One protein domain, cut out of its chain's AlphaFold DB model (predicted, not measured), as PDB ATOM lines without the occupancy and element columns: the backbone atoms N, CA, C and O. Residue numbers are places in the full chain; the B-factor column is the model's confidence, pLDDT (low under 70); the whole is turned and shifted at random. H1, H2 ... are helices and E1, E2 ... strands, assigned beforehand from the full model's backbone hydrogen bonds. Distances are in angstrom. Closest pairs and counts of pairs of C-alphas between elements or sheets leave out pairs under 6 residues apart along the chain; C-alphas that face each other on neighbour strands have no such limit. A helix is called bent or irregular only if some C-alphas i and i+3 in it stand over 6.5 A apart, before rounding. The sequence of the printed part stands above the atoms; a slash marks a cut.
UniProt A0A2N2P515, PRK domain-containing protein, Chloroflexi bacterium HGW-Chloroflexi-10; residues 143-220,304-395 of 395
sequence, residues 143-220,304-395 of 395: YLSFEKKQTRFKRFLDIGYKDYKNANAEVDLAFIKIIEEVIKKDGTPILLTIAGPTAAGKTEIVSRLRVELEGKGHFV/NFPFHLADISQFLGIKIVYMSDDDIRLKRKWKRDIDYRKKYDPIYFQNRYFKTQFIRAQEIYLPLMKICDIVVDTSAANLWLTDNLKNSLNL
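What this domain is: This is residues 143 to 220 and 304 to 395 of the 395 residues of the protein "PRK domain-containing protein" of Chloroflexi bacterium HGW-Chloroflexi-10 (UniProt A0A2N2P515). A four-stranded sheet lies in the middle, with the long helix H3 running along one face of it and H4 beside H3 on that same face. Past one end of the strands lie H1, H2 and H6, and the long, kinked helix H7 starts from there and runs back to the sheet, which it meets with residues 364 to 369; H8 lies at the opposite end, by the end of H3. The printed part has 170 residues with eight named helices and four named strands, in the order H1 H2 H3 E1 H4 H5 E2 H6 H7 E3 E4 H8. The sheet is mixed, in the order E1 E2 E3 E4, and the class is mixed, helices and strands. The whole is compact, with a radius of gyration of the C-alphas of 16.6 A and spans of 48 by 35 by 29 A.

Where its parts are: Start at Tyr 143 and go on to C-alpha 149 at (-34.350, -52.269, -97.497), where H1 begins, residues 149 to 155. H2 follows at residues 161 to 167, then H3 at residues 169 to 186, 25.7 A long. E1 is residues 190 to 195, 16.2 A, and H4 is residues 202 to 215, 19.7 A. After the cut, find H5 at residues 310 to 313 and E2 at residues 318 to 323, 16.1 A. H6 spans residues 326 to 340, 19.9 A. H7 runs from C-alpha 346 at (-39.867, -38.152, -73.625) to residue 369, 30.8 A; it is irregular, with C-alphas 363 and 366 7.1 A apart, and has a kink of 41 degrees near residue 357. E3 is residues 374 to 377, E4 residues 382 to 385, and H8 residues 387 to 393, ending at C-alpha 393 (-35.253, -79.916, -93.331).

How they stand to each other: Begin with the sheet. E1 and E2 are parallel at 27 degrees, with N 193 and O 318 2.8 A apart, within hydrogen-bond range. E2 and E3 are parallel at 11 degrees, with N 376 and O 321 at 2.8 A, and E2, H6, H7 and E3 form a strand-helix-strand unit, two parallel neighbour strands with helices between, whose crossover is right-handed. E3 and E4 are an antiparallel hairpin, with N 377 and O 382 at 2.9 A. Residues 144 to 145 pair antiparallel with residues 382 to 383 of E4. H3 and H4 are on the same face of the sheet, two layers, helices on one face of a sheet. H3 has a height over the sheet of 8.8 A and runs along the strands, at 6 degrees to E3 on the local plane; look at the C-alphas of Val 171 and Leu 383, the closest of H3 and E4, 6.8 A apart. H3 and H4 are close but not clearly touching, Ile 176 and Leu 209 having the closest C-alphas, 6.4 A apart. H7 only grazes the sheet; the closest C-alphas of H7 and E2 are those of Met 369 and Val 321, 6.6 A apart. H6 and H7 only just touch, with 3 pairs of C-alphas within 8 A, the closest being Ile 338 and Pro 346 at 6.6 A, at a steep tilt of 46 degrees, opposite ways. H1 and H2 only just touch, with 3 such pairs, the closest being Lys 149 and Ala 167 at 5.1 A. H2 and H6 are near each other, with 5 pairs of C-alphas within 10 A. H3, with residues 181 to 185 alone, and H8 only just touch, with 3 pairs within 8 A, the closest being Glu 181 and Leu 393 at 7.0 A. H5 touches no helix and is not on the sheet. Every O i to N i+4 pair is within hydrogen-bond range in H2, H3, H4 and H8; the counts are 10 of 11 in H6, 16 of 20 in H7 and 0 of 3 in H1, where 3 of 4 O i to N i+3 pairs are, and H5 is too short for such a pair.

The domain as a whole: The C-alphas farthest apart are those of Asp 345 and Asn 394, 50.5 A. Residues 221 to 303 are not printed, and C-alphas 220 and 304 across that cut are 20.5 A apart. Of the links printed whole, the one from E1 to H4 is short and the others are tight. The mean pLDDT of the printed part is 94.2; look for low confidence at residues 304 and 306, both under 70.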
ATOM      1  N   TYR A 143     -28.220 -68.320 -93.664       98.19
ATOM      2  CA  TYR A 143     -28.843 -69.271 -94.587       98.19
ATOM      3  C   TYR A 143     -29.434 -68.549 -95.806       98.19
ATOM      4  O   TYR A 143     -29.238 -68.975 -96.940       98.19
ATOM      5  N   LEU A 144     -30.118 -67.421 -95.582       98.31
ATOM      6  CA  LEU A 144     -30.587 -66.532 -96.646       98.31
ATOM      7  C   LEU A 144     -30.253 -65.078 -96.313       98.31
ATOM      8  O   LEU A 144     -30.342 -64.654 -95.159       98.31
ATOM      9  N   SER A 145     -29.943 -64.308 -97.351       98.44
ATOM     10  CA  SER A 145     -29.725 -62.863 -97.290       98.44
ATOM     11  C   SER A 145     -30.537 -62.175 -98.380       98.44
ATOM     12  O   SER A 145     -30.575 -62.637 -99.519       98.44
ATOM     13  N   PHE A 146     -31.160 -61.055 -98.033       98.56
ATOM     14  CA  PHE A 146     -32.003 -60.260 -98.923       98.56
ATOM     15  C   PHE A 146     -31.465 -58.830 -99.050       98.56
ATOM     16  O   PHE A 146     -30.508 -58.426 -98.383       98.56
ATOM     17  N   GLU A 147     -32.095 -58.025 -99.906       98.06
ATOM     18  CA  GLU A 147     -31.789 -56.599 -99.985       98.06
ATOM     19  C   GLU A 147     -32.063 -55.909 -98.635       98.06
ATOM     20  O   GLU A 147     -33.155 -56.009 -98.070       98.06
ATOM     21  N   LYS A 148     -31.091 -55.136 -98.131       97.81
ATOM     22  CA  LYS A 148     -31.192 -54.387 -96.865       97.81
ATOM     23  C   LYS A 148     -32.081 -53.148 -96.996       97.81
ATOM     24  O   LYS A 148     -31.627 -52.009 -96.837       97.81
ATOM     25  N   LYS A 149     -33.375 -53.347 -97.249       98.00
ATOM     26  CA  LYS A 149     -34.350 -52.269 -97.497       98.00
ATOM     27  C   LYS A 149     -34.529 -51.322 -96.311       98.00
ATOM     28  O   LYS A 149     -34.921 -50.175 -96.512       98.00
ATOM     29  N   GLN A 150     -34.211 -51.750 -95.086       97.50
ATOM     30  CA  GLN A 150     -34.249 -50.877 -93.907       97.50
ATOM     31  C   GLN A 150     -33.181 -49.768 -93.928       97.50
ATOM     32  O   GLN A 150     -33.343 -48.768 -93.232       97.50
ATOM     33  N   THR A 151     -32.135 -49.866 -94.760       95.50
ATOM     34  CA  THR A 151     -31.103 -48.814 -94.887       95.50
ATOM     35  C   THR A 151     -31.688 -47.450 -95.267       95.50
ATOM     36  O   THR A 151     -31.180 -46.417 -94.823       95.50
ATOM     37  N   ARG A 152     -32.819 -47.424 -95.990       95.00
ATOM     38  CA  ARG A 152     -33.569 -46.196 -96.311       95.00
ATOM     39  C   ARG A 152     -34.056 -45.438 -95.071       95.00
ATOM     40  O   ARG A 152     -34.174 -44.215 -95.102       95.00
ATOM     41  N   PHE A 153     -34.290 -46.138 -93.957       96.50
ATOM     42  CA  PHE A 153     -34.768 -45.538 -92.710       96.50
ATOM     43  C   PHE A 153     -33.720 -44.679 -92.009       96.50
ATOM     44  O   PHE A 153     -34.073 -43.932 -91.095       96.50
ATOM     45  N   LYS A 154     -32.449 -44.704 -92.437       92.94
ATOM     46  CA  LYS A 154     -31.430 -43.761 -91.946       92.94
ATOM     47  C   LYS A 154     -31.853 -42.303 -92.145       92.94
ATOM     48  O   LYS A 154     -31.544 -41.476 -91.301       92.94
ATOM     49  N   ARG A 155     -32.629 -42.011 -93.197       93.19
ATOM     50  CA  ARG A 155     -33.153 -40.669 -93.508       93.19
ATOM     51  C   ARG A 155     -34.471 -40.328 -92.801       93.19
ATOM     52  O   ARG A 155     -34.967 -39.218 -92.949       93.19
ATOM     53  N   PHE A 156     -35.063 -41.273 -92.072       94.38
ATOM     54  CA  PHE A 156     -36.372 -41.097 -91.444       94.38
ATOM     55  C   PHE A 156     -36.213 -40.687 -89.975       94.38
ATOM     56  O   PHE A 156     -35.377 -41.254 -89.267       94.38
ATOM     57  N   LEU A 157     -37.055 -39.763 -89.502       92.56
ATOM     58  CA  LEU A 157     -37.141 -39.390 -88.080       92.56
ATOM     59  C   LEU A 157     -37.945 -40.405 -87.259       92.56
ATOM     60  O   LEU A 157     -37.681 -40.621 -86.077       92.56
ATOM     61  N   ASP A 158     -38.911 -41.058 -87.895       93.88
ATOM     62  CA  ASP A 158     -39.734 -42.096 -87.300       93.88
ATOM     63  C   ASP A 158     -40.004 -43.217 -88.311       93.88
ATOM     64  O   ASP A 158     -39.796 -43.062 -89.511       93.88
ATOM     65  N   ILE A 159     -40.434 -44.380 -87.823       96.81
ATOM     66  CA  ILE A 159     -40.726 -45.531 -88.680       96.81
ATOM     67  C   ILE A 159     -42.145 -45.999 -88.385       96.81
ATOM     68  O   ILE A 159     -42.459 -46.439 -87.275       96.81
ATOM     69  N   GLY A 160     -43.012 -45.891 -89.393       94.81
ATOM     70  CA  GLY A 160     -44.371 -46.417 -89.356       94.81
ATOM     71  C   GLY A 160     -44.432 -47.924 -89.606       94.81
ATOM     72  O   GLY A 160     -43.518 -48.530 -90.160       94.81
ATOM     73  N   TYR A 161     -45.562 -48.531 -89.236       92.94
ATOM     74  CA  TYR A 161     -45.780 -49.966 -89.428       92.94
ATOM     75  C   TYR A 161     -45.755 -50.383 -90.905       92.94
ATOM     76  O   TYR A 161     -45.134 -51.388 -91.234       92.94
ATOM     77  N   LYS A 162     -46.388 -49.612 -91.803       95.62
ATOM     78  CA  LYS A 162     -46.431 -49.936 -93.241       95.62
ATOM     79  C   LYS A 162     -45.031 -49.972 -93.851       95.62
ATOM     80  O   LYS A 162     -44.682 -50.948 -94.504       95.62
ATOM     81  N   ASP A 163     -44.222 -48.948 -93.589       97.44
ATOM     82  CA  ASP A 163     -42.858 -48.875 -94.112       97.44
ATOM     83  C   ASP A 163     -41.998 -50.022 -93.595       97.44
ATOM     84  O   ASP A 163     -41.289 -50.653 -94.382       97.44
ATOM     85  N   TYR A 164     -42.106 -50.311 -92.293       97.88
ATOM     86  CA  TYR A 164     -41.415 -51.415 -91.639       97.88
ATOM     87  C   TYR A 164     -41.815 -52.774 -92.229       97.88
ATOM     88  O   TYR A 164     -40.958 -53.535 -92.666       97.88
ATOM     89  N   LYS A 165     -43.123 -53.044 -92.328       97.19
ATOM     90  CA  LYS A 165     -43.673 -54.263 -92.939       97.19
ATOM     91  C   LYS A 165     -43.167 -54.441 -94.371       97.19
ATOM     92  O   LYS A 165     -42.742 -55.530 -94.736       97.19
ATOM     93  N   ASN A 166     -43.191 -53.376 -95.170       97.88
ATOM     94  CA  ASN A 166     -42.762 -53.426 -96.567       97.88
ATOM     95  C   ASN A 166     -41.255 -53.675 -96.706       97.88
ATOM     96  O   ASN A 166     -40.839 -54.365 -97.631       97.88
ATOM     97  N   ALA A 167     -40.435 -53.125 -95.805       98.12
ATOM     98  CA  ALA A 167     -38.992 -53.368 -95.812       98.12
ATOM     99  C   ALA A 167     -38.639 -54.822 -95.456       98.12
ATOM    100  O   ALA A 167     -37.626 -55.322 -95.932       98.12
ATOM    101  N   ASN A 168     -39.486 -55.498 -94.676       98.25
ATOM    102  CA  ASN A 168     -39.234 -56.852 -94.180       98.25
ATOM    103  C   ASN A 168     -39.939 -57.957 -94.974       98.25
ATOM    104  O   ASN A 168     -39.807 -59.126 -94.628       98.25
ATOM    105  N   ALA A 169     -40.712 -57.612 -96.005       97.88
ATOM    106  CA  ALA A 169     -41.633 -58.546 -96.648       97.88
ATOM    107  C   ALA A 169     -40.965 -59.851 -97.124       97.88
ATOM    108  O   ALA A 169     -41.539 -60.920 -96.948       97.88
ATOM    109  N   GLU A 170     -39.757 -59.771 -97.686       98.38
ATOM    110  CA  GLU A 170     -39.030 -60.940 -98.204       98.38
ATOM    111  C   GLU A 170     -38.501 -61.844 -97.089       98.38
ATOM    112  O   GLU A 170     -38.764 -63.046 -97.106       98.38
ATOM    113  N   VAL A 171     -37.818 -61.269 -96.091       98.44
ATOM    114  CA  VAL A 171     -37.288 -62.039 -94.956       98.44
ATOM    115  C   VAL A 171     -38.416 -62.658 -94.126       98.44
ATOM    116  O   VAL A 171     -38.315 -63.810 -93.714       98.44
ATOM    117  N   ASP A 172     -39.531 -61.941 -93.958       98.38
ATOM    118  CA  ASP A 172     -40.712 -62.446 -93.256       98.38
ATOM    119  C   ASP A 172     -41.371 -63.596 -94.025       98.38
ATOM    120  O   ASP A 172     -41.731 -64.603 -93.420       98.38
ATOM    121  N   LEU A 173     -41.504 -63.483 -95.351       98.19
ATOM    122  CA  LEU A 173     -42.053 -64.555 -96.183       98.19
ATOM    123  C   LEU A 173     -41.171 -65.809 -96.143       98.19
ATOM    124  O   LEU A 173     -41.687 -66.920 -96.056       98.19
ATOM    125  N   ALA A 174     -39.850 -65.640 -96.213       98.38
ATOM    126  CA  ALA A 174     -38.913 -66.753 -96.125       98.38
ATOM    127  C   ALA A 174     -38.982 -67.439 -94.755       98.38
ATOM    128  O   ALA A 174     -39.056 -68.662 -94.687       98.38
ATOM    129  N   PHE A 175     -39.033 -66.658 -93.675       98.50
ATOM    130  CA  PHE A 175     -39.201 -67.182 -92.326       98.50
ATOM    131  C   PHE A 175     -40.512 -67.967 -92.166       98.50
ATOM    132  O   PHE A 175     -40.483 -69.084 -91.657       98.50
ATOM    133  N   ILE A 176     -41.638 -67.437 -92.656       98.00
ATOM    134  CA  ILE A 176     -42.937 -68.132 -92.622       98.00
ATOM    135  C   ILE A 176     -42.852 -69.490 -93.331       98.00
ATOM    136  O   ILE A 176     -43.272 -70.497 -92.769       98.00
ATOM    137  N   LYS A 177     -42.232 -69.547 -94.516       97.75
ATOM    138  CA  LYS A 177     -42.032 -70.808 -95.246       97.75
ATOM    139  C   LYS A 177     -41.185 -71.815 -94.466       97.75
ATOM    140  O   LYS A 177     -41.514 -72.992 -94.466       97.75
ATOM    141  N   ILE A 178     -40.124 -71.370 -93.787       98.06
ATOM    142  CA  ILE A 178     -39.319 -72.262 -92.938       98.06
ATOM    143  C   ILE A 178     -40.164 -72.846 -91.807       98.06
ATOM    144  O   ILE A 178     -40.099 -74.048 -91.573       98.06
ATOM    145  N   ILE A 179     -40.991 -72.034 -91.144       97.69
ATOM    146  CA  ILE A 179     -41.891 -72.529 -90.092       97.69
ATOM    147  C   ILE A 179     -42.874 -73.569 -90.640       97.69
ATOM    148  O   ILE A 179     -43.123 -74.572 -89.982       97.69
ATOM    149  N   GLU A 180     -43.387 -73.384 -91.853       96.50
ATOM    150  CA  GLU A 180     -44.254 -74.380 -92.491       96.50
ATOM    151  C   GLU A 180     -43.543 -75.702 -92.773       96.50
ATOM    152  O   GLU A 180     -44.125 -76.758 -92.541       96.50
ATOM    153  N   GLU A 181     -42.298 -75.669 -93.249       96.75
ATOM    154  CA  GLU A 181     -41.515 -76.892 -93.461       96.75
ATOM    155  C   GLU A 181     -41.196 -77.598 -92.138       96.75
ATOM    156  O   GLU A 181     -41.281 -78.823 -92.061       96.75
ATOM    157  N   VAL A 182     -40.928 -76.837 -91.074       96.81
ATOM    158  CA  VAL A 182     -40.776 -77.380 -89.718       96.81
ATOM    159  C   VAL A 182     -42.062 -78.068 -89.255       96.81
ATOM    160  O   VAL A 182     -42.009 -79.217 -88.834       96.81
ATOM    161  N   ILE A 183     -43.225 -77.424 -89.400       95.69
ATOM    162  CA  ILE A 183     -44.525 -78.007 -89.020       95.69
ATOM    163  C   ILE A 183     -44.814 -79.283 -89.819       95.69
ATOM    164  O   ILE A 183     -45.231 -80.290 -89.248       95.69
ATOM    165  N   LYS A 184     -44.582 -79.270 -91.138       95.06
ATOM    166  CA  LYS A 184     -44.792 -80.447 -92.001       95.06
ATOM    167  C   LYS A 184     -43.931 -81.630 -91.581       95.06
ATOM    168  O   LYS A 184     -44.371 -82.771 -91.700       95.06
ATOM    169  N   LYS A 185     -42.702 -81.357 -91.150       95.06
ATOM    170  CA  LYS A 185     -41.743 -82.379 -90.758       95.06
ATOM    171  C   LYS A 185     -42.016 -82.918 -89.352       95.06
ATOM    172  O   LYS A 185     -42.084 -84.132 -89.177       95.06
ATOM    173  N   ASP A 186     -42.115 -82.028 -88.370       92.88
ATOM    174  CA  ASP A 186     -42.120 -82.393 -86.950       92.88
ATOM    175  C   ASP A 186     -43.536 -82.705 -86.430       92.88
ATOM    176  O   ASP A 186     -43.688 -83.339 -85.387       92.88
ATOM    177  N   GLY A 187     -44.575 -82.330 -87.185       93.44
ATOM    178  CA  GLY A 187     -45.974 -82.563 -86.838       93.44
ATOM    179  C   GLY A 187     -46.518 -81.570 -85.808       93.44
ATOM    180  O   GLY A 187     -45.903 -80.548 -85.503       93.44
ATOM    181  N   THR A 188     -47.713 -81.860 -85.292       94.81
ATOM    182  CA  THR A 188     -48.428 -81.031 -84.308       94.81
ATOM    183  C   THR A 188     -48.899 -81.894 -83.125       94.81
ATOM    184  O   THR A 188     -49.138 -83.091 -83.317       94.81
ATOM    185  N   PRO A 189     -49.047 -81.345 -81.898       95.31
ATOM    186  CA  PRO A 189     -48.779 -79.963 -81.486       95.31
ATOM    187  C   PRO A 189     -47.295 -79.575 -81.516       95.31
ATOM    188  O   PRO A 189     -46.450 -80.322 -81.030       95.31
ATOM    189  N   ILE A 190     -46.979 -78.382 -82.026       94.88
ATOM    190  CA  ILE A 190     -45.619 -77.823 -82.008       94.88
ATOM    191  C   ILE A 190     -45.563 -76.515 -81.222       94.88
ATOM    192  O   ILE A 190     -46.452 -75.668 -81.315       94.88
ATOM    193  N   LEU A 191     -44.486 -76.339 -80.459       95.44
ATOM    194  CA  LEU A 191     -44.216 -75.123 -79.702       95.44
ATOM    195  C   LEU A 191     -43.170 -74.266 -80.423       95.44
ATOM    196  O   LEU A 191     -42.055 -74.719 -80.691       95.44
ATOM    197  N   LEU A 192     -43.529 -73.016 -80.703       95.50
ATOM    198  CA  LEU A 192     -42.669 -72.016 -81.328       95.50
ATOM    199  C   LEU A 192     -42.382 -70.906 -80.318       95.50
ATOM    200  O   LEU A 192     -43.250 -70.088 -80.009       95.50
ATOM    201  N   THR A 193     -41.154 -70.850 -79.817       94.19
ATOM    202  CA  THR A 193     -40.724 -69.807 -78.886       94.19
ATOM    203  C   THR A 193     -40.162 -68.622 -79.652       94.19
ATOM    204  O   THR A 193     -39.084 -68.722 -80.235       94.19
ATOM    205  N   ILE A 194     -40.856 -67.481 -79.626       92.44
ATOM    206  CA  ILE A 194     -40.427 -66.272 -80.342       92.44
ATOM    207  C   ILE A 194     -40.036 -65.181 -79.347       92.44
ATOM    208  O   ILE A 194     -40.861 -64.583 -78.655       92.44
ATOM    209  N   ALA A 195     -38.748 -64.857 -79.349       91.00
ATOM    210  CA  ALA A 195     -38.139 -63.860 -78.488       91.00
ATOM    211  C   ALA A 195     -37.456 -62.757 -79.302       91.00
ATOM    212  O   ALA A 195     -37.337 -62.818 -80.523       91.00
ATOM    213  N   GLY A 196     -37.015 -61.703 -78.617       91.62
ATOM    214  CA  GLY A 196     -36.266 -60.605 -79.228       91.62
ATOM    215  C   GLY A 196     -36.616 -59.242 -78.637       91.62
ATOM    216  O   GLY A 196     -37.545 -59.123 -77.828       91.62
ATOM    217  N   PRO A 197     -35.903 -58.181 -79.029       92.62
ATOM    218  CA  PRO A 197     -36.054 -56.872 -78.416       92.62
ATOM    219  C   PRO A 197     -37.433 -56.229 -78.618       92.62
ATOM    220  O   PRO A 197     -38.214 -56.547 -79.524       92.62
ATOM    221  N   THR A 198     -37.782 -55.296 -77.726       91.12
ATOM    222  CA  THR A 198     -39.008 -54.498 -77.880       91.12
ATOM    223  C   THR A 198     -38.958 -53.688 -79.176       91.12
ATOM    224  O   THR A 198     -37.911 -53.160 -79.544       91.12
ATOM    225  N   ALA A 199     -40.108 -53.576 -79.848       94.06
ATOM    226  CA  ALA A 199     -40.240 -52.915 -81.148       94.06
ATOM    227  C   ALA A 199     -39.388 -53.537 -82.274       94.06
ATOM    228  O   ALA A 199     -39.124 -52.857 -83.257       94.06
ATOM    229  N   ALA A 200     -39.012 -54.820 -82.158       94.88
ATOM    230  CA  ALA A 200     -38.408 -55.594 -83.244       94.88
ATOM    231  C   ALA A 200     -39.428 -56.119 -84.269       94.88
ATOM    232  O   ALA A 200     -39.066 -56.423 -85.390       94.88
ATOM    233  N   GLY A 201     -40.730 -56.172 -83.961       94.25
ATOM    234  CA  GLY A 201     -41.742 -56.699 -84.894       94.25
ATOM    235  C   GLY A 201     -42.315 -58.073 -84.541       94.25
ATOM    236  O   GLY A 201     -42.970 -58.673 -85.383       94.25
ATOM    237  N   LYS A 202     -42.064 -58.572 -83.322       93.38
ATOM    238  CA  LYS A 202     -42.493 -59.906 -82.865       93.38
ATOM    239  C   LYS A 202     -44.006 -60.106 -82.940       93.38
ATOM    240  O   LYS A 202     -44.465 -61.018 -83.608       93.38
ATOM    241  N   THR A 203     -44.778 -59.212 -82.323       91.25
ATOM    242  CA  THR A 203     -46.247 -59.268 -82.358       91.25
ATOM    243  C   THR A 203     -46.765 -59.218 -83.798       91.25
ATOM    244  O   THR A 203     -47.710 -59.909 -84.158       91.25
ATOM    245  N   GLU A 204     -46.110 -58.430 -84.650       94.31
ATOM    246  CA  GLU A 204     -46.455 -58.285 -86.059       94.31
ATOM    247  C   GLU A 204     -46.145 -59.545 -86.891       94.31
ATOM    248  O   GLU A 204     -46.927 -59.896 -87.775       94.31
ATOM    249  N   ILE A 205     -45.021 -60.233 -86.655       95.38
ATOM    250  CA  ILE A 205     -44.719 -61.500 -87.341       95.38
ATOM    251  C   ILE A 205     -45.557 -62.660 -86.799       95.38
ATOM    252  O   ILE A 205     -46.080 -63.422 -87.604       95.38
ATOM    253  N   VAL A 206     -45.787 -62.735 -85.485       94.31
ATOM    254  CA  VAL A 206     -46.672 -63.737 -84.864       94.31
ATOM    255  C   VAL A 206     -48.088 -63.614 -85.416       94.31
ATOM    256  O   VAL A 206     -48.674 -64.605 -85.834       94.31
ATOM    257  N   SER A 207     -48.621 -62.392 -85.516       94.81
ATOM    258  CA  SER A 207     -49.941 -62.163 -86.113       94.81
ATOM    259  C   SER A 207     -50.020 -62.635 -87.569       94.81
ATOM    260  O   SER A 207     -51.062 -63.133 -87.980       94.81
ATOM    261  N   ARG A 208     -48.944 -62.491 -88.350       95.31
ATOM    262  CA  ARG A 208     -48.902 -62.955 -89.747       95.31
ATOM    263  C   ARG A 208     -48.782 -64.470 -89.852       95.31
ATOM    264  O   ARG A 208     -49.493 -65.051 -90.659       95.31
ATOM    265  N   LEU A 209     -47.936 -65.085 -89.027       95.81
ATOM    266  CA  LEU A 209     -47.846 -66.539 -88.919       95.81
ATOM    267  C   LEU A 209     -49.197 -67.138 -88.530       95.81
ATOM    268  O   LEU A 209     -49.646 -68.066 -89.186       95.81
ATOM    269  N   ARG A 210     -49.878 -66.570 -87.525       96.06
ATOM    270  CA  ARG A 210     -51.224 -67.002 -87.126       96.06
ATOM    271  C   ARG A 210     -52.181 -66.996 -88.319       96.06
ATOM    272  O   ARG A 210     -52.764 -68.028 -88.612       96.06
ATOM    273  N   VAL A 211     -52.280 -65.874 -89.038       96.50
ATOM    274  CA  VAL A 211     -53.166 -65.754 -90.211       96.50
ATOM    275  C   VAL A 211     -52.831 -66.780 -91.299       96.50
ATOM    276  O   VAL A 211     -53.741 -67.390 -91.854       96.50
ATOM    277  N   GLU A 212     -51.549 -66.981 -91.608       96.56
ATOM    278  CA  GLU A 212     -51.125 -67.945 -92.633       96.56
ATOM    279  C   GLU A 212     -51.450 -69.392 -92.230       96.56
ATOM    280  O   GLU A 212     -51.963 -70.166 -93.037       96.56
ATOM    281  N   LEU A 213     -51.180 -69.754 -90.974       96.19
ATOM    282  CA  LEU A 213     -51.344 -71.117 -90.465       96.19
ATOM    283  C   LEU A 213     -52.824 -71.469 -90.249       96.19
ATOM    284  O   LEU A 213     -53.256 -72.553 -90.641       96.19
ATOM    285  N   GLU A 214     -53.627 -70.539 -89.728       96.69
ATOM    286  CA  GLU A 214     -55.088 -70.686 -89.640       96.69
ATOM    287  C   GLU A 214     -55.725 -70.783 -91.032       96.69
ATOM    288  O   GLU A 214     -56.619 -71.598 -91.253       96.69
ATOM    289  N   GLY A 215     -55.218 -70.020 -92.010       96.81
ATOM    290  CA  GLY A 215     -55.634 -70.125 -93.412       96.81
ATOM    291  C   GLY A 215     -55.373 -71.502 -94.036       96.81
ATOM    292  O   GLY A 215     -56.027 -71.865 -95.014       96.81
ATOM    293  N   LYS A 216     -54.461 -72.287 -93.451       95.50
ATOM    294  CA  LYS A 216     -54.153 -73.680 -93.819       95.50
ATOM    295  C   LYS A 216     -54.891 -74.713 -92.961       95.50
ATOM    296  O   LYS A 216     -54.676 -75.907 -93.140       95.50
ATOM    297  N   GLY A 217     -55.790 -74.267 -92.084       95.88
ATOM    298  CA  GLY A 217     -56.640 -75.127 -91.263       95.88
ATOM    299  C   GLY A 217     -56.035 -75.540 -89.922       95.88
ATOM    300  O   GLY A 217     -56.603 -76.414 -89.274       95.88
ATOM    301  N   HIS A 218     -54.920 -74.939 -89.496       96.62
ATOM    302  CA  HIS A 218     -54.355 -75.202 -88.175       96.62
ATOM    303  C   HIS A 218     -55.024 -74.369 -87.082       96.62
ATOM    304  O   HIS A 218     -55.320 -73.189 -87.273       96.62
ATOM    305  N   PHE A 219     -55.169 -74.952 -85.897       96.44
ATOM    306  CA  PHE A 219     -55.531 -74.211 -84.692       96.44
ATOM    307  C   PHE A 219     -54.282 -73.620 -84.039       96.44
ATOM    308  O   PHE A 219     -53.302 -74.324 -83.796       96.44
ATOM    309  N   VAL A 220     -54.314 -72.322 -83.731       96.19
ATOM    310  CA  VAL A 220     -53.158 -71.580 -83.212       96.19
ATOM    311  C   VAL A 220     -53.497 -70.936 -81.873       96.19
ATOM    312  O   VAL A 220     -54.449 -70.167 -81.773       96.19
ATOM    313  N   ASN A 304     -40.480 -61.933 -72.480       68.12
ATOM    314  CA  ASN A 304     -39.074 -61.535 -72.288       68.12
ATOM    315  C   ASN A 304     -38.394 -62.372 -71.192       68.12
ATOM    316  O   ASN A 304     -37.446 -61.914 -70.556       68.12
ATOM    317  N   PHE A 305     -38.916 -63.571 -70.942       70.25
ATOM    318  CA  PHE A 305     -38.432 -64.490 -69.921       70.25
ATOM    319  C   PHE A 305     -37.042 -65.051 -70.294       70.25
ATOM    320  O   PHE A 305     -36.738 -65.118 -71.487       70.25
ATOM    321  N   PRO A 306     -36.156 -65.428 -69.346       67.94
ATOM    322  CA  PRO A 306     -34.835 -65.951 -69.684       67.94
ATOM    323  C   PRO A 306     -34.923 -67.357 -70.299       67.94
ATOM    324  O   PRO A 306     -34.708 -68.380 -69.655       67.94
ATOM    325  N   PHE A 307     -35.183 -67.393 -71.603       72.94
ATOM    326  CA  PHE A 307     -35.207 -68.585 -72.456       72.94
ATOM    327  C   PHE A 307     -33.876 -69.367 -72.479       72.94
ATOM    328  O   PHE A 307     -33.810 -70.492 -72.973       72.94
ATOM    329  N   HIS A 308     -32.804 -68.769 -71.960       71.44
ATOM    330  CA  HIS A 308     -31.476 -69.366 -71.884       71.44
ATOM    331  C   HIS A 308     -31.238 -70.197 -70.616       71.44
ATOM    332  O   HIS A 308     -30.220 -70.881 -70.538       71.44
ATOM    333  N   LEU A 309     -32.140 -70.168 -69.626       78.69
ATOM    334  CA  LEU A 309     -32.010 -71.033 -68.450       78.69
ATOM    335  C   LEU A 309     -32.114 -72.495 -68.883       78.69
ATOM    336  O   LEU A 309     -33.091 -72.863 -69.530       78.69
ATOM    337  N   ALA A 310     -31.140 -73.330 -68.511       79.44
ATOM    338  CA  ALA A 310     -31.084 -74.737 -68.925       79.44
ATOM    339  C   ALA A 310     -32.386 -75.492 -68.605       79.44
ATOM    340  O   ALA A 310     -32.948 -76.155 -69.478       79.44
ATOM    341  N   ASP A 311     -32.922 -75.287 -67.398       83.56
ATOM    342  CA  ASP A 311     -34.172 -75.900 -66.939       83.56
ATOM    343  C   ASP A 311     -35.387 -75.504 -67.783       83.56
ATOM    344  O   ASP A 311     -36.324 -76.284 -67.908       83.56
ATOM    345  N   ILE A 312     -35.375 -74.307 -68.371       85.19
ATOM    346  CA  ILE A 312     -36.450 -73.782 -69.222       85.19
ATOM    347  C   ILE A 312     -36.224 -74.187 -70.674       85.19
ATOM    348  O   ILE A 312     -37.170 -74.558 -71.361       85.19
ATOM    349  N   SER A 313     -34.973 -74.146 -71.134       82.75
ATOM    350  CA  SER A 313     -34.578 -74.304 -72.535       82.75
ATOM    351  C   SER A 313     -35.018 -75.634 -73.145       82.75
ATOM    352  O   SER A 313     -35.316 -75.691 -74.338       82.75
ATOM    353  N   GLN A 314     -35.101 -76.687 -72.329       84.19
ATOM    354  CA  GLN A 314     -35.603 -78.002 -72.740       84.19
ATOM    355  C   GLN A 314     -37.095 -78.005 -73.122       84.19
ATOM    356  O   GLN A 314     -37.531 -78.885 -73.854       84.19
ATOM    357  N   PHE A 315     -37.875 -77.022 -72.657       85.00
ATOM    358  CA  PHE A 315     -39.318 -76.933 -72.894       85.00
ATOM    359  C   PHE A 315     -39.702 -75.982 -74.030       85.00
ATOM    360  O   PHE A 315     -40.886 -75.814 -74.272       85.00
ATOM    361  N   LEU A 316     -38.751 -75.325 -74.700       84.88
ATOM    362  CA  LEU A 316     -39.040 -74.195 -75.598       84.88
ATOM    363  C   LEU A 316     -39.378 -74.572 -77.047       84.88
ATOM    364  O   LEU A 316     -39.619 -73.676 -77.855       84.88
ATOM    365  N   GLY A 317     -39.392 -75.859 -77.397       91.31
ATOM    366  CA  GLY A 317     -39.583 -76.281 -78.787       91.31
ATOM    367  C   GLY A 317     -38.582 -75.592 -79.722       91.31
ATOM    368  O   GLY A 317     -37.397 -75.510 -79.395       91.31
ATOM    369  N   ILE A 318     -39.069 -75.063 -80.848       95.06
ATOM    370  CA  ILE A 318     -38.249 -74.313 -81.810       95.06
ATOM    371  C   ILE A 318     -38.014 -72.896 -81.288       95.06
ATOM    372  O   ILE A 318     -38.952 -72.113 -81.109       95.06
ATOM    373  N   LYS A 319     -36.749 -72.547 -81.061       94.62
ATOM    374  CA  LYS A 319     -36.324 -71.269 -80.485       94.62
ATOM    375  C   LYS A 319     -35.996 -70.278 -81.592       94.62
ATOM    376  O   LYS A 319     -35.108 -70.506 -82.410       94.62
ATOM    377  N   ILE A 320     -36.669 -69.136 -81.577       95.56
ATOM    378  CA  ILE A 320     -36.568 -68.113 -82.614       95.56
ATOM    379  C   ILE A 320     -36.248 -66.768 -81.965       95.56
ATOM    380  O   ILE A 320     -36.963 -66.298 -81.078       95.56
ATOM    381  N   VAL A 321     -35.206 -66.102 -82.456       95.75
ATOM    382  CA  VAL A 321     -34.922 -64.701 -82.132       95.75
ATOM    383  C   VAL A 321     -35.291 -63.834 -83.328       95.75
ATOM    384  O   VAL A 321     -34.652 -63.891 -84.373       95.75
ATOM    385  N   TYR A 322     -36.314 -62.999 -83.168       96.50
ATOM    386  CA  TYR A 322     -36.745 -62.038 -84.182       96.50
ATOM    387  C   TYR A 322     -36.307 -60.626 -83.781       96.50
ATOM    388  O   TYR A 322     -36.763 -60.080 -82.766       96.50
ATOM    389  N   MET A 323     -35.408 -60.027 -84.563       95.69
ATOM    390  CA  MET A 323     -34.674 -58.828 -84.160       95.69
ATOM    391  C   MET A 323     -34.545 -57.756 -85.256       95.69
ATOM    392  O   MET A 323     -34.738 -57.989 -86.452       95.69
ATOM    393  N   SER A 324     -34.268 -56.538 -84.793       96.69
ATOM    394  CA  SER A 324     -33.924 -55.359 -85.593       96.69
ATOM    395  C   SER A 324     -32.919 -54.524 -84.808       96.69
ATOM    396  O   SER A 324     -32.949 -54.540 -83.571       96.69
ATOM    397  N   ASP A 325     -32.128 -53.728 -85.516       96.44
ATOM    398  CA  ASP A 325     -31.129 -52.840 -84.931       96.44
ATOM    399  C   ASP A 325     -31.744 -51.785 -83.999       96.44
ATOM    400  O   ASP A 325     -32.896 -51.354 -84.138       96.44
ATOM    401  N   ASP A 326     -30.948 -51.362 -83.018       96.25
ATOM    402  CA  ASP A 326     -31.360 -50.480 -81.923       96.25
ATOM    403  C   ASP A 326     -31.947 -49.151 -82.415       96.25
ATOM    404  O   ASP A 326     -32.978 -48.695 -81.915       96.25
ATOM    405  N   ASP A 327     -31.354 -48.547 -83.445       95.94
ATOM    406  CA  ASP A 327     -31.810 -47.282 -84.025       95.94
ATOM    407  C   ASP A 327     -33.179 -47.411 -84.718       95.94
ATOM    408  O   ASP A 327     -34.060 -46.560 -84.541       95.94
ATOM    409  N   ILE A 328     -33.413 -48.511 -85.434       97.69
ATOM    410  CA  ILE A 328     -34.712 -48.851 -86.025       97.69
ATOM    411  C   ILE A 328     -35.759 -49.040 -84.926       97.69
ATOM    412  O   ILE A 328     -36.861 -48.472 -84.986       97.69
ATOM    413  N   ARG A 329     -35.419 -49.809 -83.885       97.19
ATOM    414  CA  ARG A 329     -36.320 -50.067 -82.756       97.19
ATOM    415  C   ARG A 329     -36.640 -48.792 -81.993       97.19
ATOM    416  O   ARG A 329     -37.794 -48.617 -81.606       97.19
ATOM    417  N   LEU A 330     -35.674 -47.896 -81.790       97.50
ATOM    418  CA  LEU A 330     -35.881 -46.613 -81.118       97.50
ATOM    419  C   LEU A 330     -36.910 -45.758 -81.862       97.50
ATOM    420  O   LEU A 330     -37.899 -45.332 -81.258       97.50
ATOM    421  N   LYS A 331     -36.745 -45.584 -83.180       97.44
ATOM    422  CA  LYS A 331     -37.671 -44.804 -84.023       97.44
ATOM    423  C   LYS A 331     -39.101 -45.339 -83.948       97.44
ATOM    424  O   LYS A 331     -40.041 -44.572 -83.720       97.44
ATOM    425  N   ARG A 332     -39.268 -46.662 -84.063       97.44
ATOM    426  CA  ARG A 332     -40.572 -47.342 -83.932       97.44
ATOM    427  C   ARG A 332     -41.155 -47.200 -82.530       97.44
ATOM    428  O   ARG A 332     -42.339 -46.900 -82.369       97.44
ATOM    429  N   LYS A 333     -40.336 -47.446 -81.505       96.19
ATOM    430  CA  LYS A 333     -40.767 -47.440 -80.108       96.19
ATOM    431  C   LYS A 333     -41.193 -46.050 -79.672       96.19
ATOM    432  O   LYS A 333     -42.209 -45.942 -78.997       96.19
ATOM    433  N   TRP A 334     -40.475 -45.009 -80.076       97.00
ATOM    434  CA  TRP A 334     -40.871 -43.642 -79.771       97.00
ATOM    435  C   TRP A 334     -42.187 -43.282 -80.460       97.00
ATOM    436  O   TRP A 334     -43.111 -42.843 -79.782       97.00
ATOM    437  N   LYS A 335     -42.338 -43.569 -81.764       96.19
ATOM    438  CA  LYS A 335     -43.606 -43.331 -82.477       96.19
ATOM    439  C   LYS A 335     -44.790 -43.998 -81.769       96.19
ATOM    440  O   LYS A 335     -45.833 -43.393 -81.541       96.19
ATOM    441  N   ARG A 336     -44.614 -45.249 -81.342       95.31
ATOM    442  CA  ARG A 336     -45.647 -46.009 -80.631       95.31
ATOM    443  C   ARG A 336     -45.903 -45.498 -79.211       95.31
ATOM    444  O   ARG A 336     -47.051 -45.263 -78.847       95.31
ATOM    445  N   ASP A 337     -44.865 -45.413 -78.384       95.69
ATOM    446  CA  ASP A 337     -45.001 -45.237 -76.935       95.69
ATOM    447  C   ASP A 337     -45.062 -43.751 -76.519       95.69
ATOM    448  O   ASP A 337     -45.687 -43.447 -75.505       95.69
ATOM    449  N   ILE A 338     -44.492 -42.832 -77.307       96.38
ATOM    450  CA  ILE A 338     -44.520 -41.377 -77.064       96.38
ATOM    451  C   ILE A 338     -45.570 -40.696 -77.940       96.38
ATOM    452  O   ILE A 338     -46.437 -39.988 -77.427       96.38
ATOM    453  N   ASP A 339     -45.538 -40.918 -79.255       96.00
ATOM    454  CA  ASP A 339     -46.367 -40.118 -80.164       96.00
ATOM    455  C   ASP A 339     -47.830 -40.572 -80.136       96.00
ATOM    456  O   ASP A 339     -48.717 -39.726 -80.039       96.00
ATOM    457  N   TYR A 340     -48.089 -41.884 -80.127       95.19
ATOM    458  CA  TYR A 340     -49.453 -42.434 -80.123       95.19
ATOM    459  C   TYR A 340     -49.997 -42.755 -78.734       95.19
ATOM    460  O   TYR A 340     -51.079 -42.299 -78.381       95.19
ATOM    461  N   ARG A 341     -49.269 -43.535 -77.929       94.81
ATOM    462  CA  ARG A 341     -49.778 -43.982 -76.620       94.81
ATOM    463  C   ARG A 341     -49.677 -42.928 -75.526       94.81
ATOM    464  O   ARG A 341     -50.303 -43.113 -74.490       94.81
ATOM    465  N   LYS A 342     -48.841 -41.896 -75.712       95.00
ATOM    466  CA  LYS A 342     -48.521 -40.897 -74.674       95.00
ATOM    467  C   LYS A 342     -48.143 -41.556 -73.338       95.00
ATOM    468  O   LYS A 342     -48.452 -41.051 -72.266       95.00
ATOM    469  N   LYS A 343     -47.492 -42.724 -73.407       92.19
ATOM    470  CA  LYS A 343     -47.239 -43.601 -72.257       92.19
ATOM    471  C   LYS A 343     -46.137 -43.054 -71.354       92.19
ATOM    472  O   LYS A 343     -46.132 -43.316 -70.155       92.19
ATOM    473  N   TYR A 344     -45.162 -42.372 -71.943       93.81
ATOM    474  CA  TYR A 344     -43.955 -41.936 -71.258       93.81
ATOM    475  C   TYR A 344     -43.681 -40.460 -71.521       93.81
ATOM    476  O   TYR A 344     -43.897 -39.971 -72.629       93.81
ATOM    477  N   ASP A 345     -43.134 -39.793 -70.507       96.00
ATOM    478  CA  ASP A 345     -42.394 -38.552 -70.701       96.00
ATOM    479  C   ASP A 345     -41.200 -38.810 -71.655       96.00
ATOM    480  O   ASP A 345     -40.527 -39.841 -71.505       96.00
ATOM    481  N   PRO A 346     -40.934 -37.937 -72.648       96.31
ATOM    482  CA  PRO A 346     -39.867 -38.152 -73.625       96.31
ATOM    483  C   PRO A 346     -38.471 -38.281 -73.010       96.31
ATOM    484  O   PRO A 346     -37.703 -39.140 -73.435       96.31
ATOM    485  N   ILE A 347     -38.143 -37.487 -71.991       96.19
ATOM    486  CA  ILE A 347     -36.825 -37.511 -71.348       96.19
ATOM    487  C   ILE A 347     -36.675 -38.770 -70.494       96.19
ATOM    488  O   ILE A 347     -35.665 -39.470 -70.571       96.19
ATOM    489  N   TYR A 348     -37.724 -39.138 -69.751       97.12
ATOM    490  CA  TYR A 348     -37.773 -40.434 -69.070       97.12
ATOM    491  C   TYR A 348     -37.549 -41.594 -70.047       97.12
ATOM    492  O   TYR A 348     -36.826 -42.547 -69.742       97.12
ATOM    493  N   PHE A 349     -38.177 -41.532 -71.221       97.25
ATOM    494  CA  PHE A 349     -38.023 -42.544 -72.253       97.25
ATOM    495  C   PHE A 349     -36.591 -42.620 -72.780       97.25
ATOM    496  O   PHE A 349     -36.080 -43.732 -72.885       97.25
ATOM    497  N   GLN A 350     -35.938 -41.488 -73.050       96.75
ATOM    498  CA  GLN A 350     -34.534 -41.437 -73.478       96.75
ATOM    499  C   GLN A 350     -33.618 -42.104 -72.448       96.75
ATOM    500  O   GLN A 350     -32.946 -43.087 -72.772       96.75
ATOM    501  N   ASN A 351     -33.680 -41.654 -71.189       97.62
ATOM    502  CA  ASN A 351     -32.859 -42.191 -70.101       97.62
ATOM    503  C   ASN A 351     -33.100 -43.697 -69.911       97.62
ATOM    504  O   ASN A 351     -32.166 -44.493 -69.787       97.62
ATOM    505  N   ARG A 352     -34.372 -44.121 -69.928       96.62
ATOM    506  CA  ARG A 352     -34.745 -45.536 -69.824       96.62
ATOM    507  C   ARG A 352     -34.235 -46.342 -71.011       96.62
ATOM    508  O   ARG A 352     -33.769 -47.464 -70.817       96.62
ATOM    509  N   TYR A 353     -34.388 -45.836 -72.231       97.06
ATOM    510  CA  TYR A 353     -33.993 -46.555 -73.432       97.06
ATOM    511  C   TYR A 353     -32.482 -46.780 -73.428       97.06
ATOM    512  O   TYR A 353     -32.080 -47.938 -73.512       97.06
ATOM    513  N   PHE A 354     -31.699 -45.718 -73.199       97.81
ATOM    514  CA  PHE A 354     -30.241 -45.766 -73.065       97.81
ATOM    515  C   PHE A 354     -29.804 -46.809 -72.035       97.81
ATOM    516  O   PHE A 354     -29.049 -47.715 -72.360       97.81
ATOM    517  N   LYS A 355     -30.357 -46.752 -70.815       96.75
ATOM    518  CA  LYS A 355     -30.036 -47.702 -69.740       96.75
ATOM    519  C   LYS A 355     -30.339 -49.154 -70.112       96.75
ATOM    520  O   LYS A 355     -29.568 -50.059 -69.831       96.75
ATOM    521  N   THR A 356     -31.528 -49.404 -70.651       93.88
ATOM    522  CA  THR A 356     -32.070 -50.769 -70.697       93.88
ATOM    523  C   THR A 356     -31.695 -51.563 -71.939       93.88
ATOM    524  O   THR A 356     -31.751 -52.785 -71.861       93.88
ATOM    525  N   GLN A 357     -31.347 -50.940 -73.072       93.06
ATOM    526  CA  GLN A 357     -31.132 -51.705 -74.311       93.06
ATOM    527  C   GLN A 357     -29.985 -52.704 -74.184       93.06
ATOM    528  O   GLN A 357     -30.208 -53.901 -74.358       93.06
ATOM    529  N   PHE A 358     -28.796 -52.208 -73.839       94.38
ATOM    530  CA  PHE A 358     -27.596 -53.027 -73.731       94.38
ATOM    531  C   PHE A 358     -27.751 -54.099 -72.651       94.38
ATOM    532  O   PHE A 358     -27.532 -55.277 -72.913       94.38
ATOM    533  N   ILE A 359     -28.253 -53.709 -71.474       93.50
ATOM    534  CA  ILE A 359     -28.530 -54.623 -70.357       93.50
ATOM    535  C   ILE A 359     -29.418 -55.789 -70.813       93.50
ATOM    536  O   ILE A 359     -29.076 -56.947 -70.608       93.50
ATOM    537  N   ARG A 360     -30.533 -55.509 -71.501       91.25
ATOM    538  CA  ARG A 360     -31.449 -56.565 -71.970       91.25
ATOM    539  C   ARG A 360     -30.856 -57.405 -73.093       91.25
ATOM    540  O   ARG A 360     -31.192 -58.581 -73.201       91.25
ATOM    541  N   ALA A 361     -29.985 -56.830 -73.915       92.62
ATOM    542  CA  ALA A 361     -29.234 -57.605 -74.886       92.62
ATOM    543  C   ALA A 361     -28.311 -58.618 -74.205       92.62
ATOM    544  O   ALA A 361     -28.394 -59.793 -74.548       92.62
ATOM    545  N   GLN A 362     -27.522 -58.195 -73.213       91.88
ATOM    546  CA  GLN A 362     -26.611 -59.074 -72.470       91.88
ATOM    547  C   GLN A 362     -27.352 -60.130 -71.643       91.88
ATOM    548  O   GLN A 362     -26.969 -61.293 -71.649       91.88
ATOM    549  N   GLU A 363     -28.430 -59.744 -70.961       88.62
ATOM    550  CA  GLU A 363     -29.167 -60.643 -70.067       88.62
ATOM    551  C   GLU A 363     -30.052 -61.649 -70.810       88.62
ATOM    552  O   GLU A 363     -30.305 -62.732 -70.297       88.62
ATOM    553  N   ILE A 364     -30.593 -61.291 -71.981       86.88
ATOM    554  CA  ILE A 364     -31.680 -62.061 -72.605       86.88
ATOM    555  C   ILE A 364     -31.311 -62.485 -74.019       86.88
ATOM    556  O   ILE A 364     -31.292 -63.677 -74.323       86.88
ATOM    557  N   TYR A 365     -31.058 -61.517 -74.901       90.56
ATOM    558  CA  TYR A 365     -31.044 -61.784 -76.340       90.56
ATOM    559  C   TYR A 365     -29.746 -62.448 -76.802       90.56
ATOM    560  O   TYR A 365     -29.815 -63.426 -77.536       90.56
ATOM    561  N   LEU A 366     -28.585 -61.983 -76.337       92.56
ATOM    562  CA  LEU A 366     -27.289 -62.579 -76.666       92.56
ATOM    563  C   LEU A 366     -27.165 -64.027 -76.159       92.56
ATOM    564  O   LEU A 366     -26.810 -64.884 -76.964       92.56
ATOM    565  N   PRO A 367     -27.502 -64.353 -74.892       91.81
ATOM    566  CA  PRO A 367     -27.539 -65.741 -74.434       91.81
ATOM    567  C   PRO A 367     -28.482 -66.615 -75.259       91.81
ATOM    568  O   PRO A 367     -28.135 -67.742 -75.593       91.81
ATOM    569  N   LEU A 368     -29.657 -66.096 -75.627       90.88
ATOM    570  CA  LEU A 368     -30.616 -66.853 -76.425       90.88
ATOM    571  C   LEU A 368     -30.129 -67.093 -77.860       90.88
ATOM    572  O   LEU A 368     -30.303 -68.191 -78.373       90.88
ATOM    573  N   MET A 369     -29.481 -66.111 -78.493       94.38
ATOM    574  CA  MET A 369     -28.922 -66.259 -79.843       94.38
ATOM    575  C   MET A 369     -27.845 -67.349 -79.936       94.38
ATOM    576  O   MET A 369     -27.644 -67.900 -81.012       94.38
ATOM    577  N   LYS A 370     -27.181 -67.689 -78.824       93.56
ATOM    578  CA  LYS A 370     -26.187 -68.777 -78.754       93.56
ATOM    579  C   LYS A 370     -26.800 -70.177 -78.718       93.56
ATOM    580  O   LYS A 370     -26.069 -71.155 -78.800       93.56
ATOM    581  N   ILE A 371     -28.110 -70.287 -78.505       92.44
ATOM    582  CA  ILE A 371     -28.789 -71.578 -78.325       92.44
ATOM    583  C   ILE A 371     -30.066 -71.717 -79.156       92.44
ATOM    584  O   ILE A 371     -30.722 -72.755 -79.079       92.44
ATOM    585  N   CYS A 372     -30.483 -70.670 -79.871       94.38
ATOM    586  CA  CYS A 372     -31.718 -70.695 -80.643       94.38
ATOM    587  C   CYS A 372     -31.521 -71.375 -82.000       94.38
ATOM    588  O   CYS A 372     -30.407 -71.463 -82.508       94.38
ATOM    589  N   ASP A 373     -32.608 -71.843 -82.601       97.00
ATOM    590  CA  ASP A 373     -32.574 -72.565 -83.872       97.00
ATOM    591  C   ASP A 373     -32.595 -71.609 -85.071       97.00
ATOM    592  O   ASP A 373     -32.020 -71.902 -86.121       97.00
ATOM    593  N   ILE A 374     -33.248 -70.451 -84.898       98.12
ATOM    594  CA  ILE A 374     -33.473 -69.457 -85.951       98.12
ATOM    595  C   ILE A 374     -33.197 -68.042 -85.432       98.12
ATOM    596  O   ILE A 374     -33.720 -67.648 -84.386       98.12
ATOM    597  N   VAL A 375     -32.461 -67.237 -86.203       98.25
ATOM    598  CA  VAL A 375     -32.446 -65.769 -86.056       98.25
ATOM    599  C   VAL A 375     -33.033 -65.137 -87.309       98.25
ATOM    600  O   VAL A 375     -32.541 -65.350 -88.417       98.25
ATOM    601  N   VAL A 376     -34.058 -64.309 -87.123       98.44
ATOM    602  CA  VAL A 376     -34.607 -63.441 -88.167       98.44
ATOM    603  C   VAL A 376     -34.123 -62.022 -87.907       98.44
ATOM    604  O   VAL A 376     -34.614 -61.343 -87.001       98.44
ATOM    605  N   ASP A 377     -33.163 -61.569 -88.704       98.19
ATOM    606  CA  ASP A 377     -32.625 -60.216 -88.628       98.19
ATOM    607  C   ASP A 377     -33.171 -59.362 -89.754       98.19
ATOM    608  O   ASP A 377     -32.795 -59.455 -90.923       98.19
ATOM    609  N   THR A 378     -34.081 -58.488 -89.366       98.19
ATOM    610  CA  THR A 378     -34.795 -57.625 -90.295       98.19
ATOM    611  C   THR A 378     -33.967 -56.430 -90.766       98.19
ATOM    612  O   THR A 378     -34.252 -55.880 -91.830       98.19
ATOM    613  N   SER A 379     -32.946 -56.019 -90.009       97.25
ATOM    614  CA  SER A 379     -32.114 -54.855 -90.330       97.25
ATOM    615  C   SER A 379     -30.965 -55.236 -91.256       97.25
ATOM    616  O   SER A 379     -30.753 -54.571 -92.276       97.25
ATOM    617  N   ALA A 380     -30.295 -56.358 -90.977       97.31
ATOM    618  CA  ALA A 380     -29.339 -56.962 -91.899       97.31
ATOM    619  C   ALA A 380     -30.014 -57.720 -93.055       97.31
ATOM    620  O   ALA A 380     -29.321 -58.071 -94.007       97.31
ATOM    621  N   ALA A 381     -31.335 -57.924 -92.983       98.19
ATOM    622  CA  ALA A 381     -32.136 -58.697 -93.931       98.19
ATOM    623  C   ALA A 381     -31.597 -60.128 -94.113       98.19
ATOM    624  O   ALA A 381     -31.467 -60.623 -95.230       98.19
ATOM    625  N   ASN A 382     -31.277 -60.773 -92.993       98.38
ATOM    626  CA  ASN A 382     -30.687 -62.103 -92.929       98.38
ATOM    627  C   ASN A 382     -31.605 -63.072 -92.180       98.38
ATOM    628  O   ASN A 382     -32.212 -62.722 -91.166       98.38
ATOM    629  N   LEU A 383     -31.646 -64.310 -92.658       98.50
ATOM    630  CA  LEU A 383     -32.238 -65.444 -91.967       98.50
ATOM    631  C   LEU A 383     -31.123 -66.437 -91.641       98.50
ATOM    632  O   LEU A 383     -30.463 -66.946 -92.546       98.50
ATOM    633  N   TRP A 384     -30.912 -66.703 -90.358       98.56
ATOM    634  CA  TRP A 384     -29.910 -67.647 -89.870       98.56
ATOM    635  C   TRP A 384     -30.604 -68.901 -89.354       98.56
ATOM    636  O   TRP A 384     -31.567 -68.787 -88.598       98.56
ATOM    637  N   LEU A 385     -30.106 -70.071 -89.755       98.38
ATOM    638  CA  LEU A 385     -30.592 -71.384 -89.328       98.38
ATOM    639  C   LEU A 385     -29.403 -72.222 -88.861       98.38
ATOM    640  O   LEU A 385     -28.356 -72.212 -89.516       98.38
ATOM    641  N   THR A 386     -29.554 -72.948 -87.753       97.88
ATOM    642  CA  THR A 386     -28.511 -73.871 -87.282       97.88
ATOM    643  C   THR A 386     -28.284 -74.999 -88.291       97.88
ATOM    644  O   THR A 386     -29.195 -75.383 -89.030       97.88
ATOM    645  N   ASP A 387     -27.076 -75.567 -88.320       95.75
ATOM    646  CA  ASP A 387     -26.771 -76.724 -89.179       95.75
ATOM    647  C   ASP A 387     -27.698 -77.905 -88.886       95.75
ATOM    648  O   ASP A 387     -28.189 -78.555 -89.808       95.75
ATOM    649  N   ASN A 388     -28.017 -78.124 -87.607       94.44
ATOM    650  CA  ASN A 388     -28.976 -79.142 -87.195       94.44
ATOM    651  C   ASN A 388     -30.334 -78.938 -87.859       94.44
ATOM    652  O   ASN A 388     -30.847 -79.897 -88.426       94.44
ATOM    653  N   LEU A 389     -30.888 -77.718 -87.833       96.25
ATOM    654  CA  LEU A 389     -32.190 -77.418 -88.429       96.25
ATOM    655  C   LEU A 389     -32.167 -77.535 -89.961       96.25
ATOM    656  O   LEU A 389     -33.087 -78.127 -90.526       96.25
ATOM    657  N   LYS A 390     -31.113 -77.036 -90.623       96.19
ATOM    658  CA  LYS A 390     -30.933 -77.147 -92.086       96.19
ATOM    659  C   LYS A 390     -30.908 -78.607 -92.538       96.19
ATOM    660  O   LYS A 390     -31.732 -79.007 -93.357       96.19
ATOM    661  N   ASN A 391     -30.056 -79.423 -91.913       93.94
ATOM    662  CA  ASN A 391     -29.974 -80.865 -92.172       93.94
ATOM    663  C   ASN A 391     -31.317 -81.552 -91.916       93.94
ATOM    664  O   ASN A 391     -31.756 -82.410 -92.675       93.94
ATOM    665  N   SER A 392     -31.990 -81.136 -90.846       92.94
ATOM    666  CA  SER A 392     -33.308 -81.616 -90.465       92.94
ATOM    667  C   SER A 392     -34.349 -81.427 -91.576       92.94
ATOM    668  O   SER A 392     -35.193 -82.306 -91.743       92.94
ATOM    669  N   LEU A 393     -34.293 -80.310 -92.299       92.75
ATOM    670  CA  LEU A 393     -35.253 -79.916 -93.331       92.75
ATOM    671  C   LEU A 393     -34.788 -80.266 -94.758       92.75
ATOM    672  O   LEU A 393     -35.512 -79.987 -95.709       92.75
ATOM    673  N   ASN A 394     -33.618 -80.899 -94.913       89.50
ATOM    674  CA  ASN A 394     -32.958 -81.158 -96.201       89.50
ATOM    675  C   ASN A 394     -32.711 -79.878 -97.031       89.50
ATOM    676  O   ASN A 394     -32.970 -79.865 -98.237       89.50
ATOM    677  N   LEU A 395     -32.248 -78.806 -96.374       80.06
ATOM    678  CA  LEU A 395     -31.970 -77.491 -96.975       80.06
ATOM    679  C   LEU A 395     -30.491 -77.248 -97.279       80.06
ATOM    680  O   LEU A 395     -29.639 -77.763 -96.519       80.06
TER     681      LEU A 395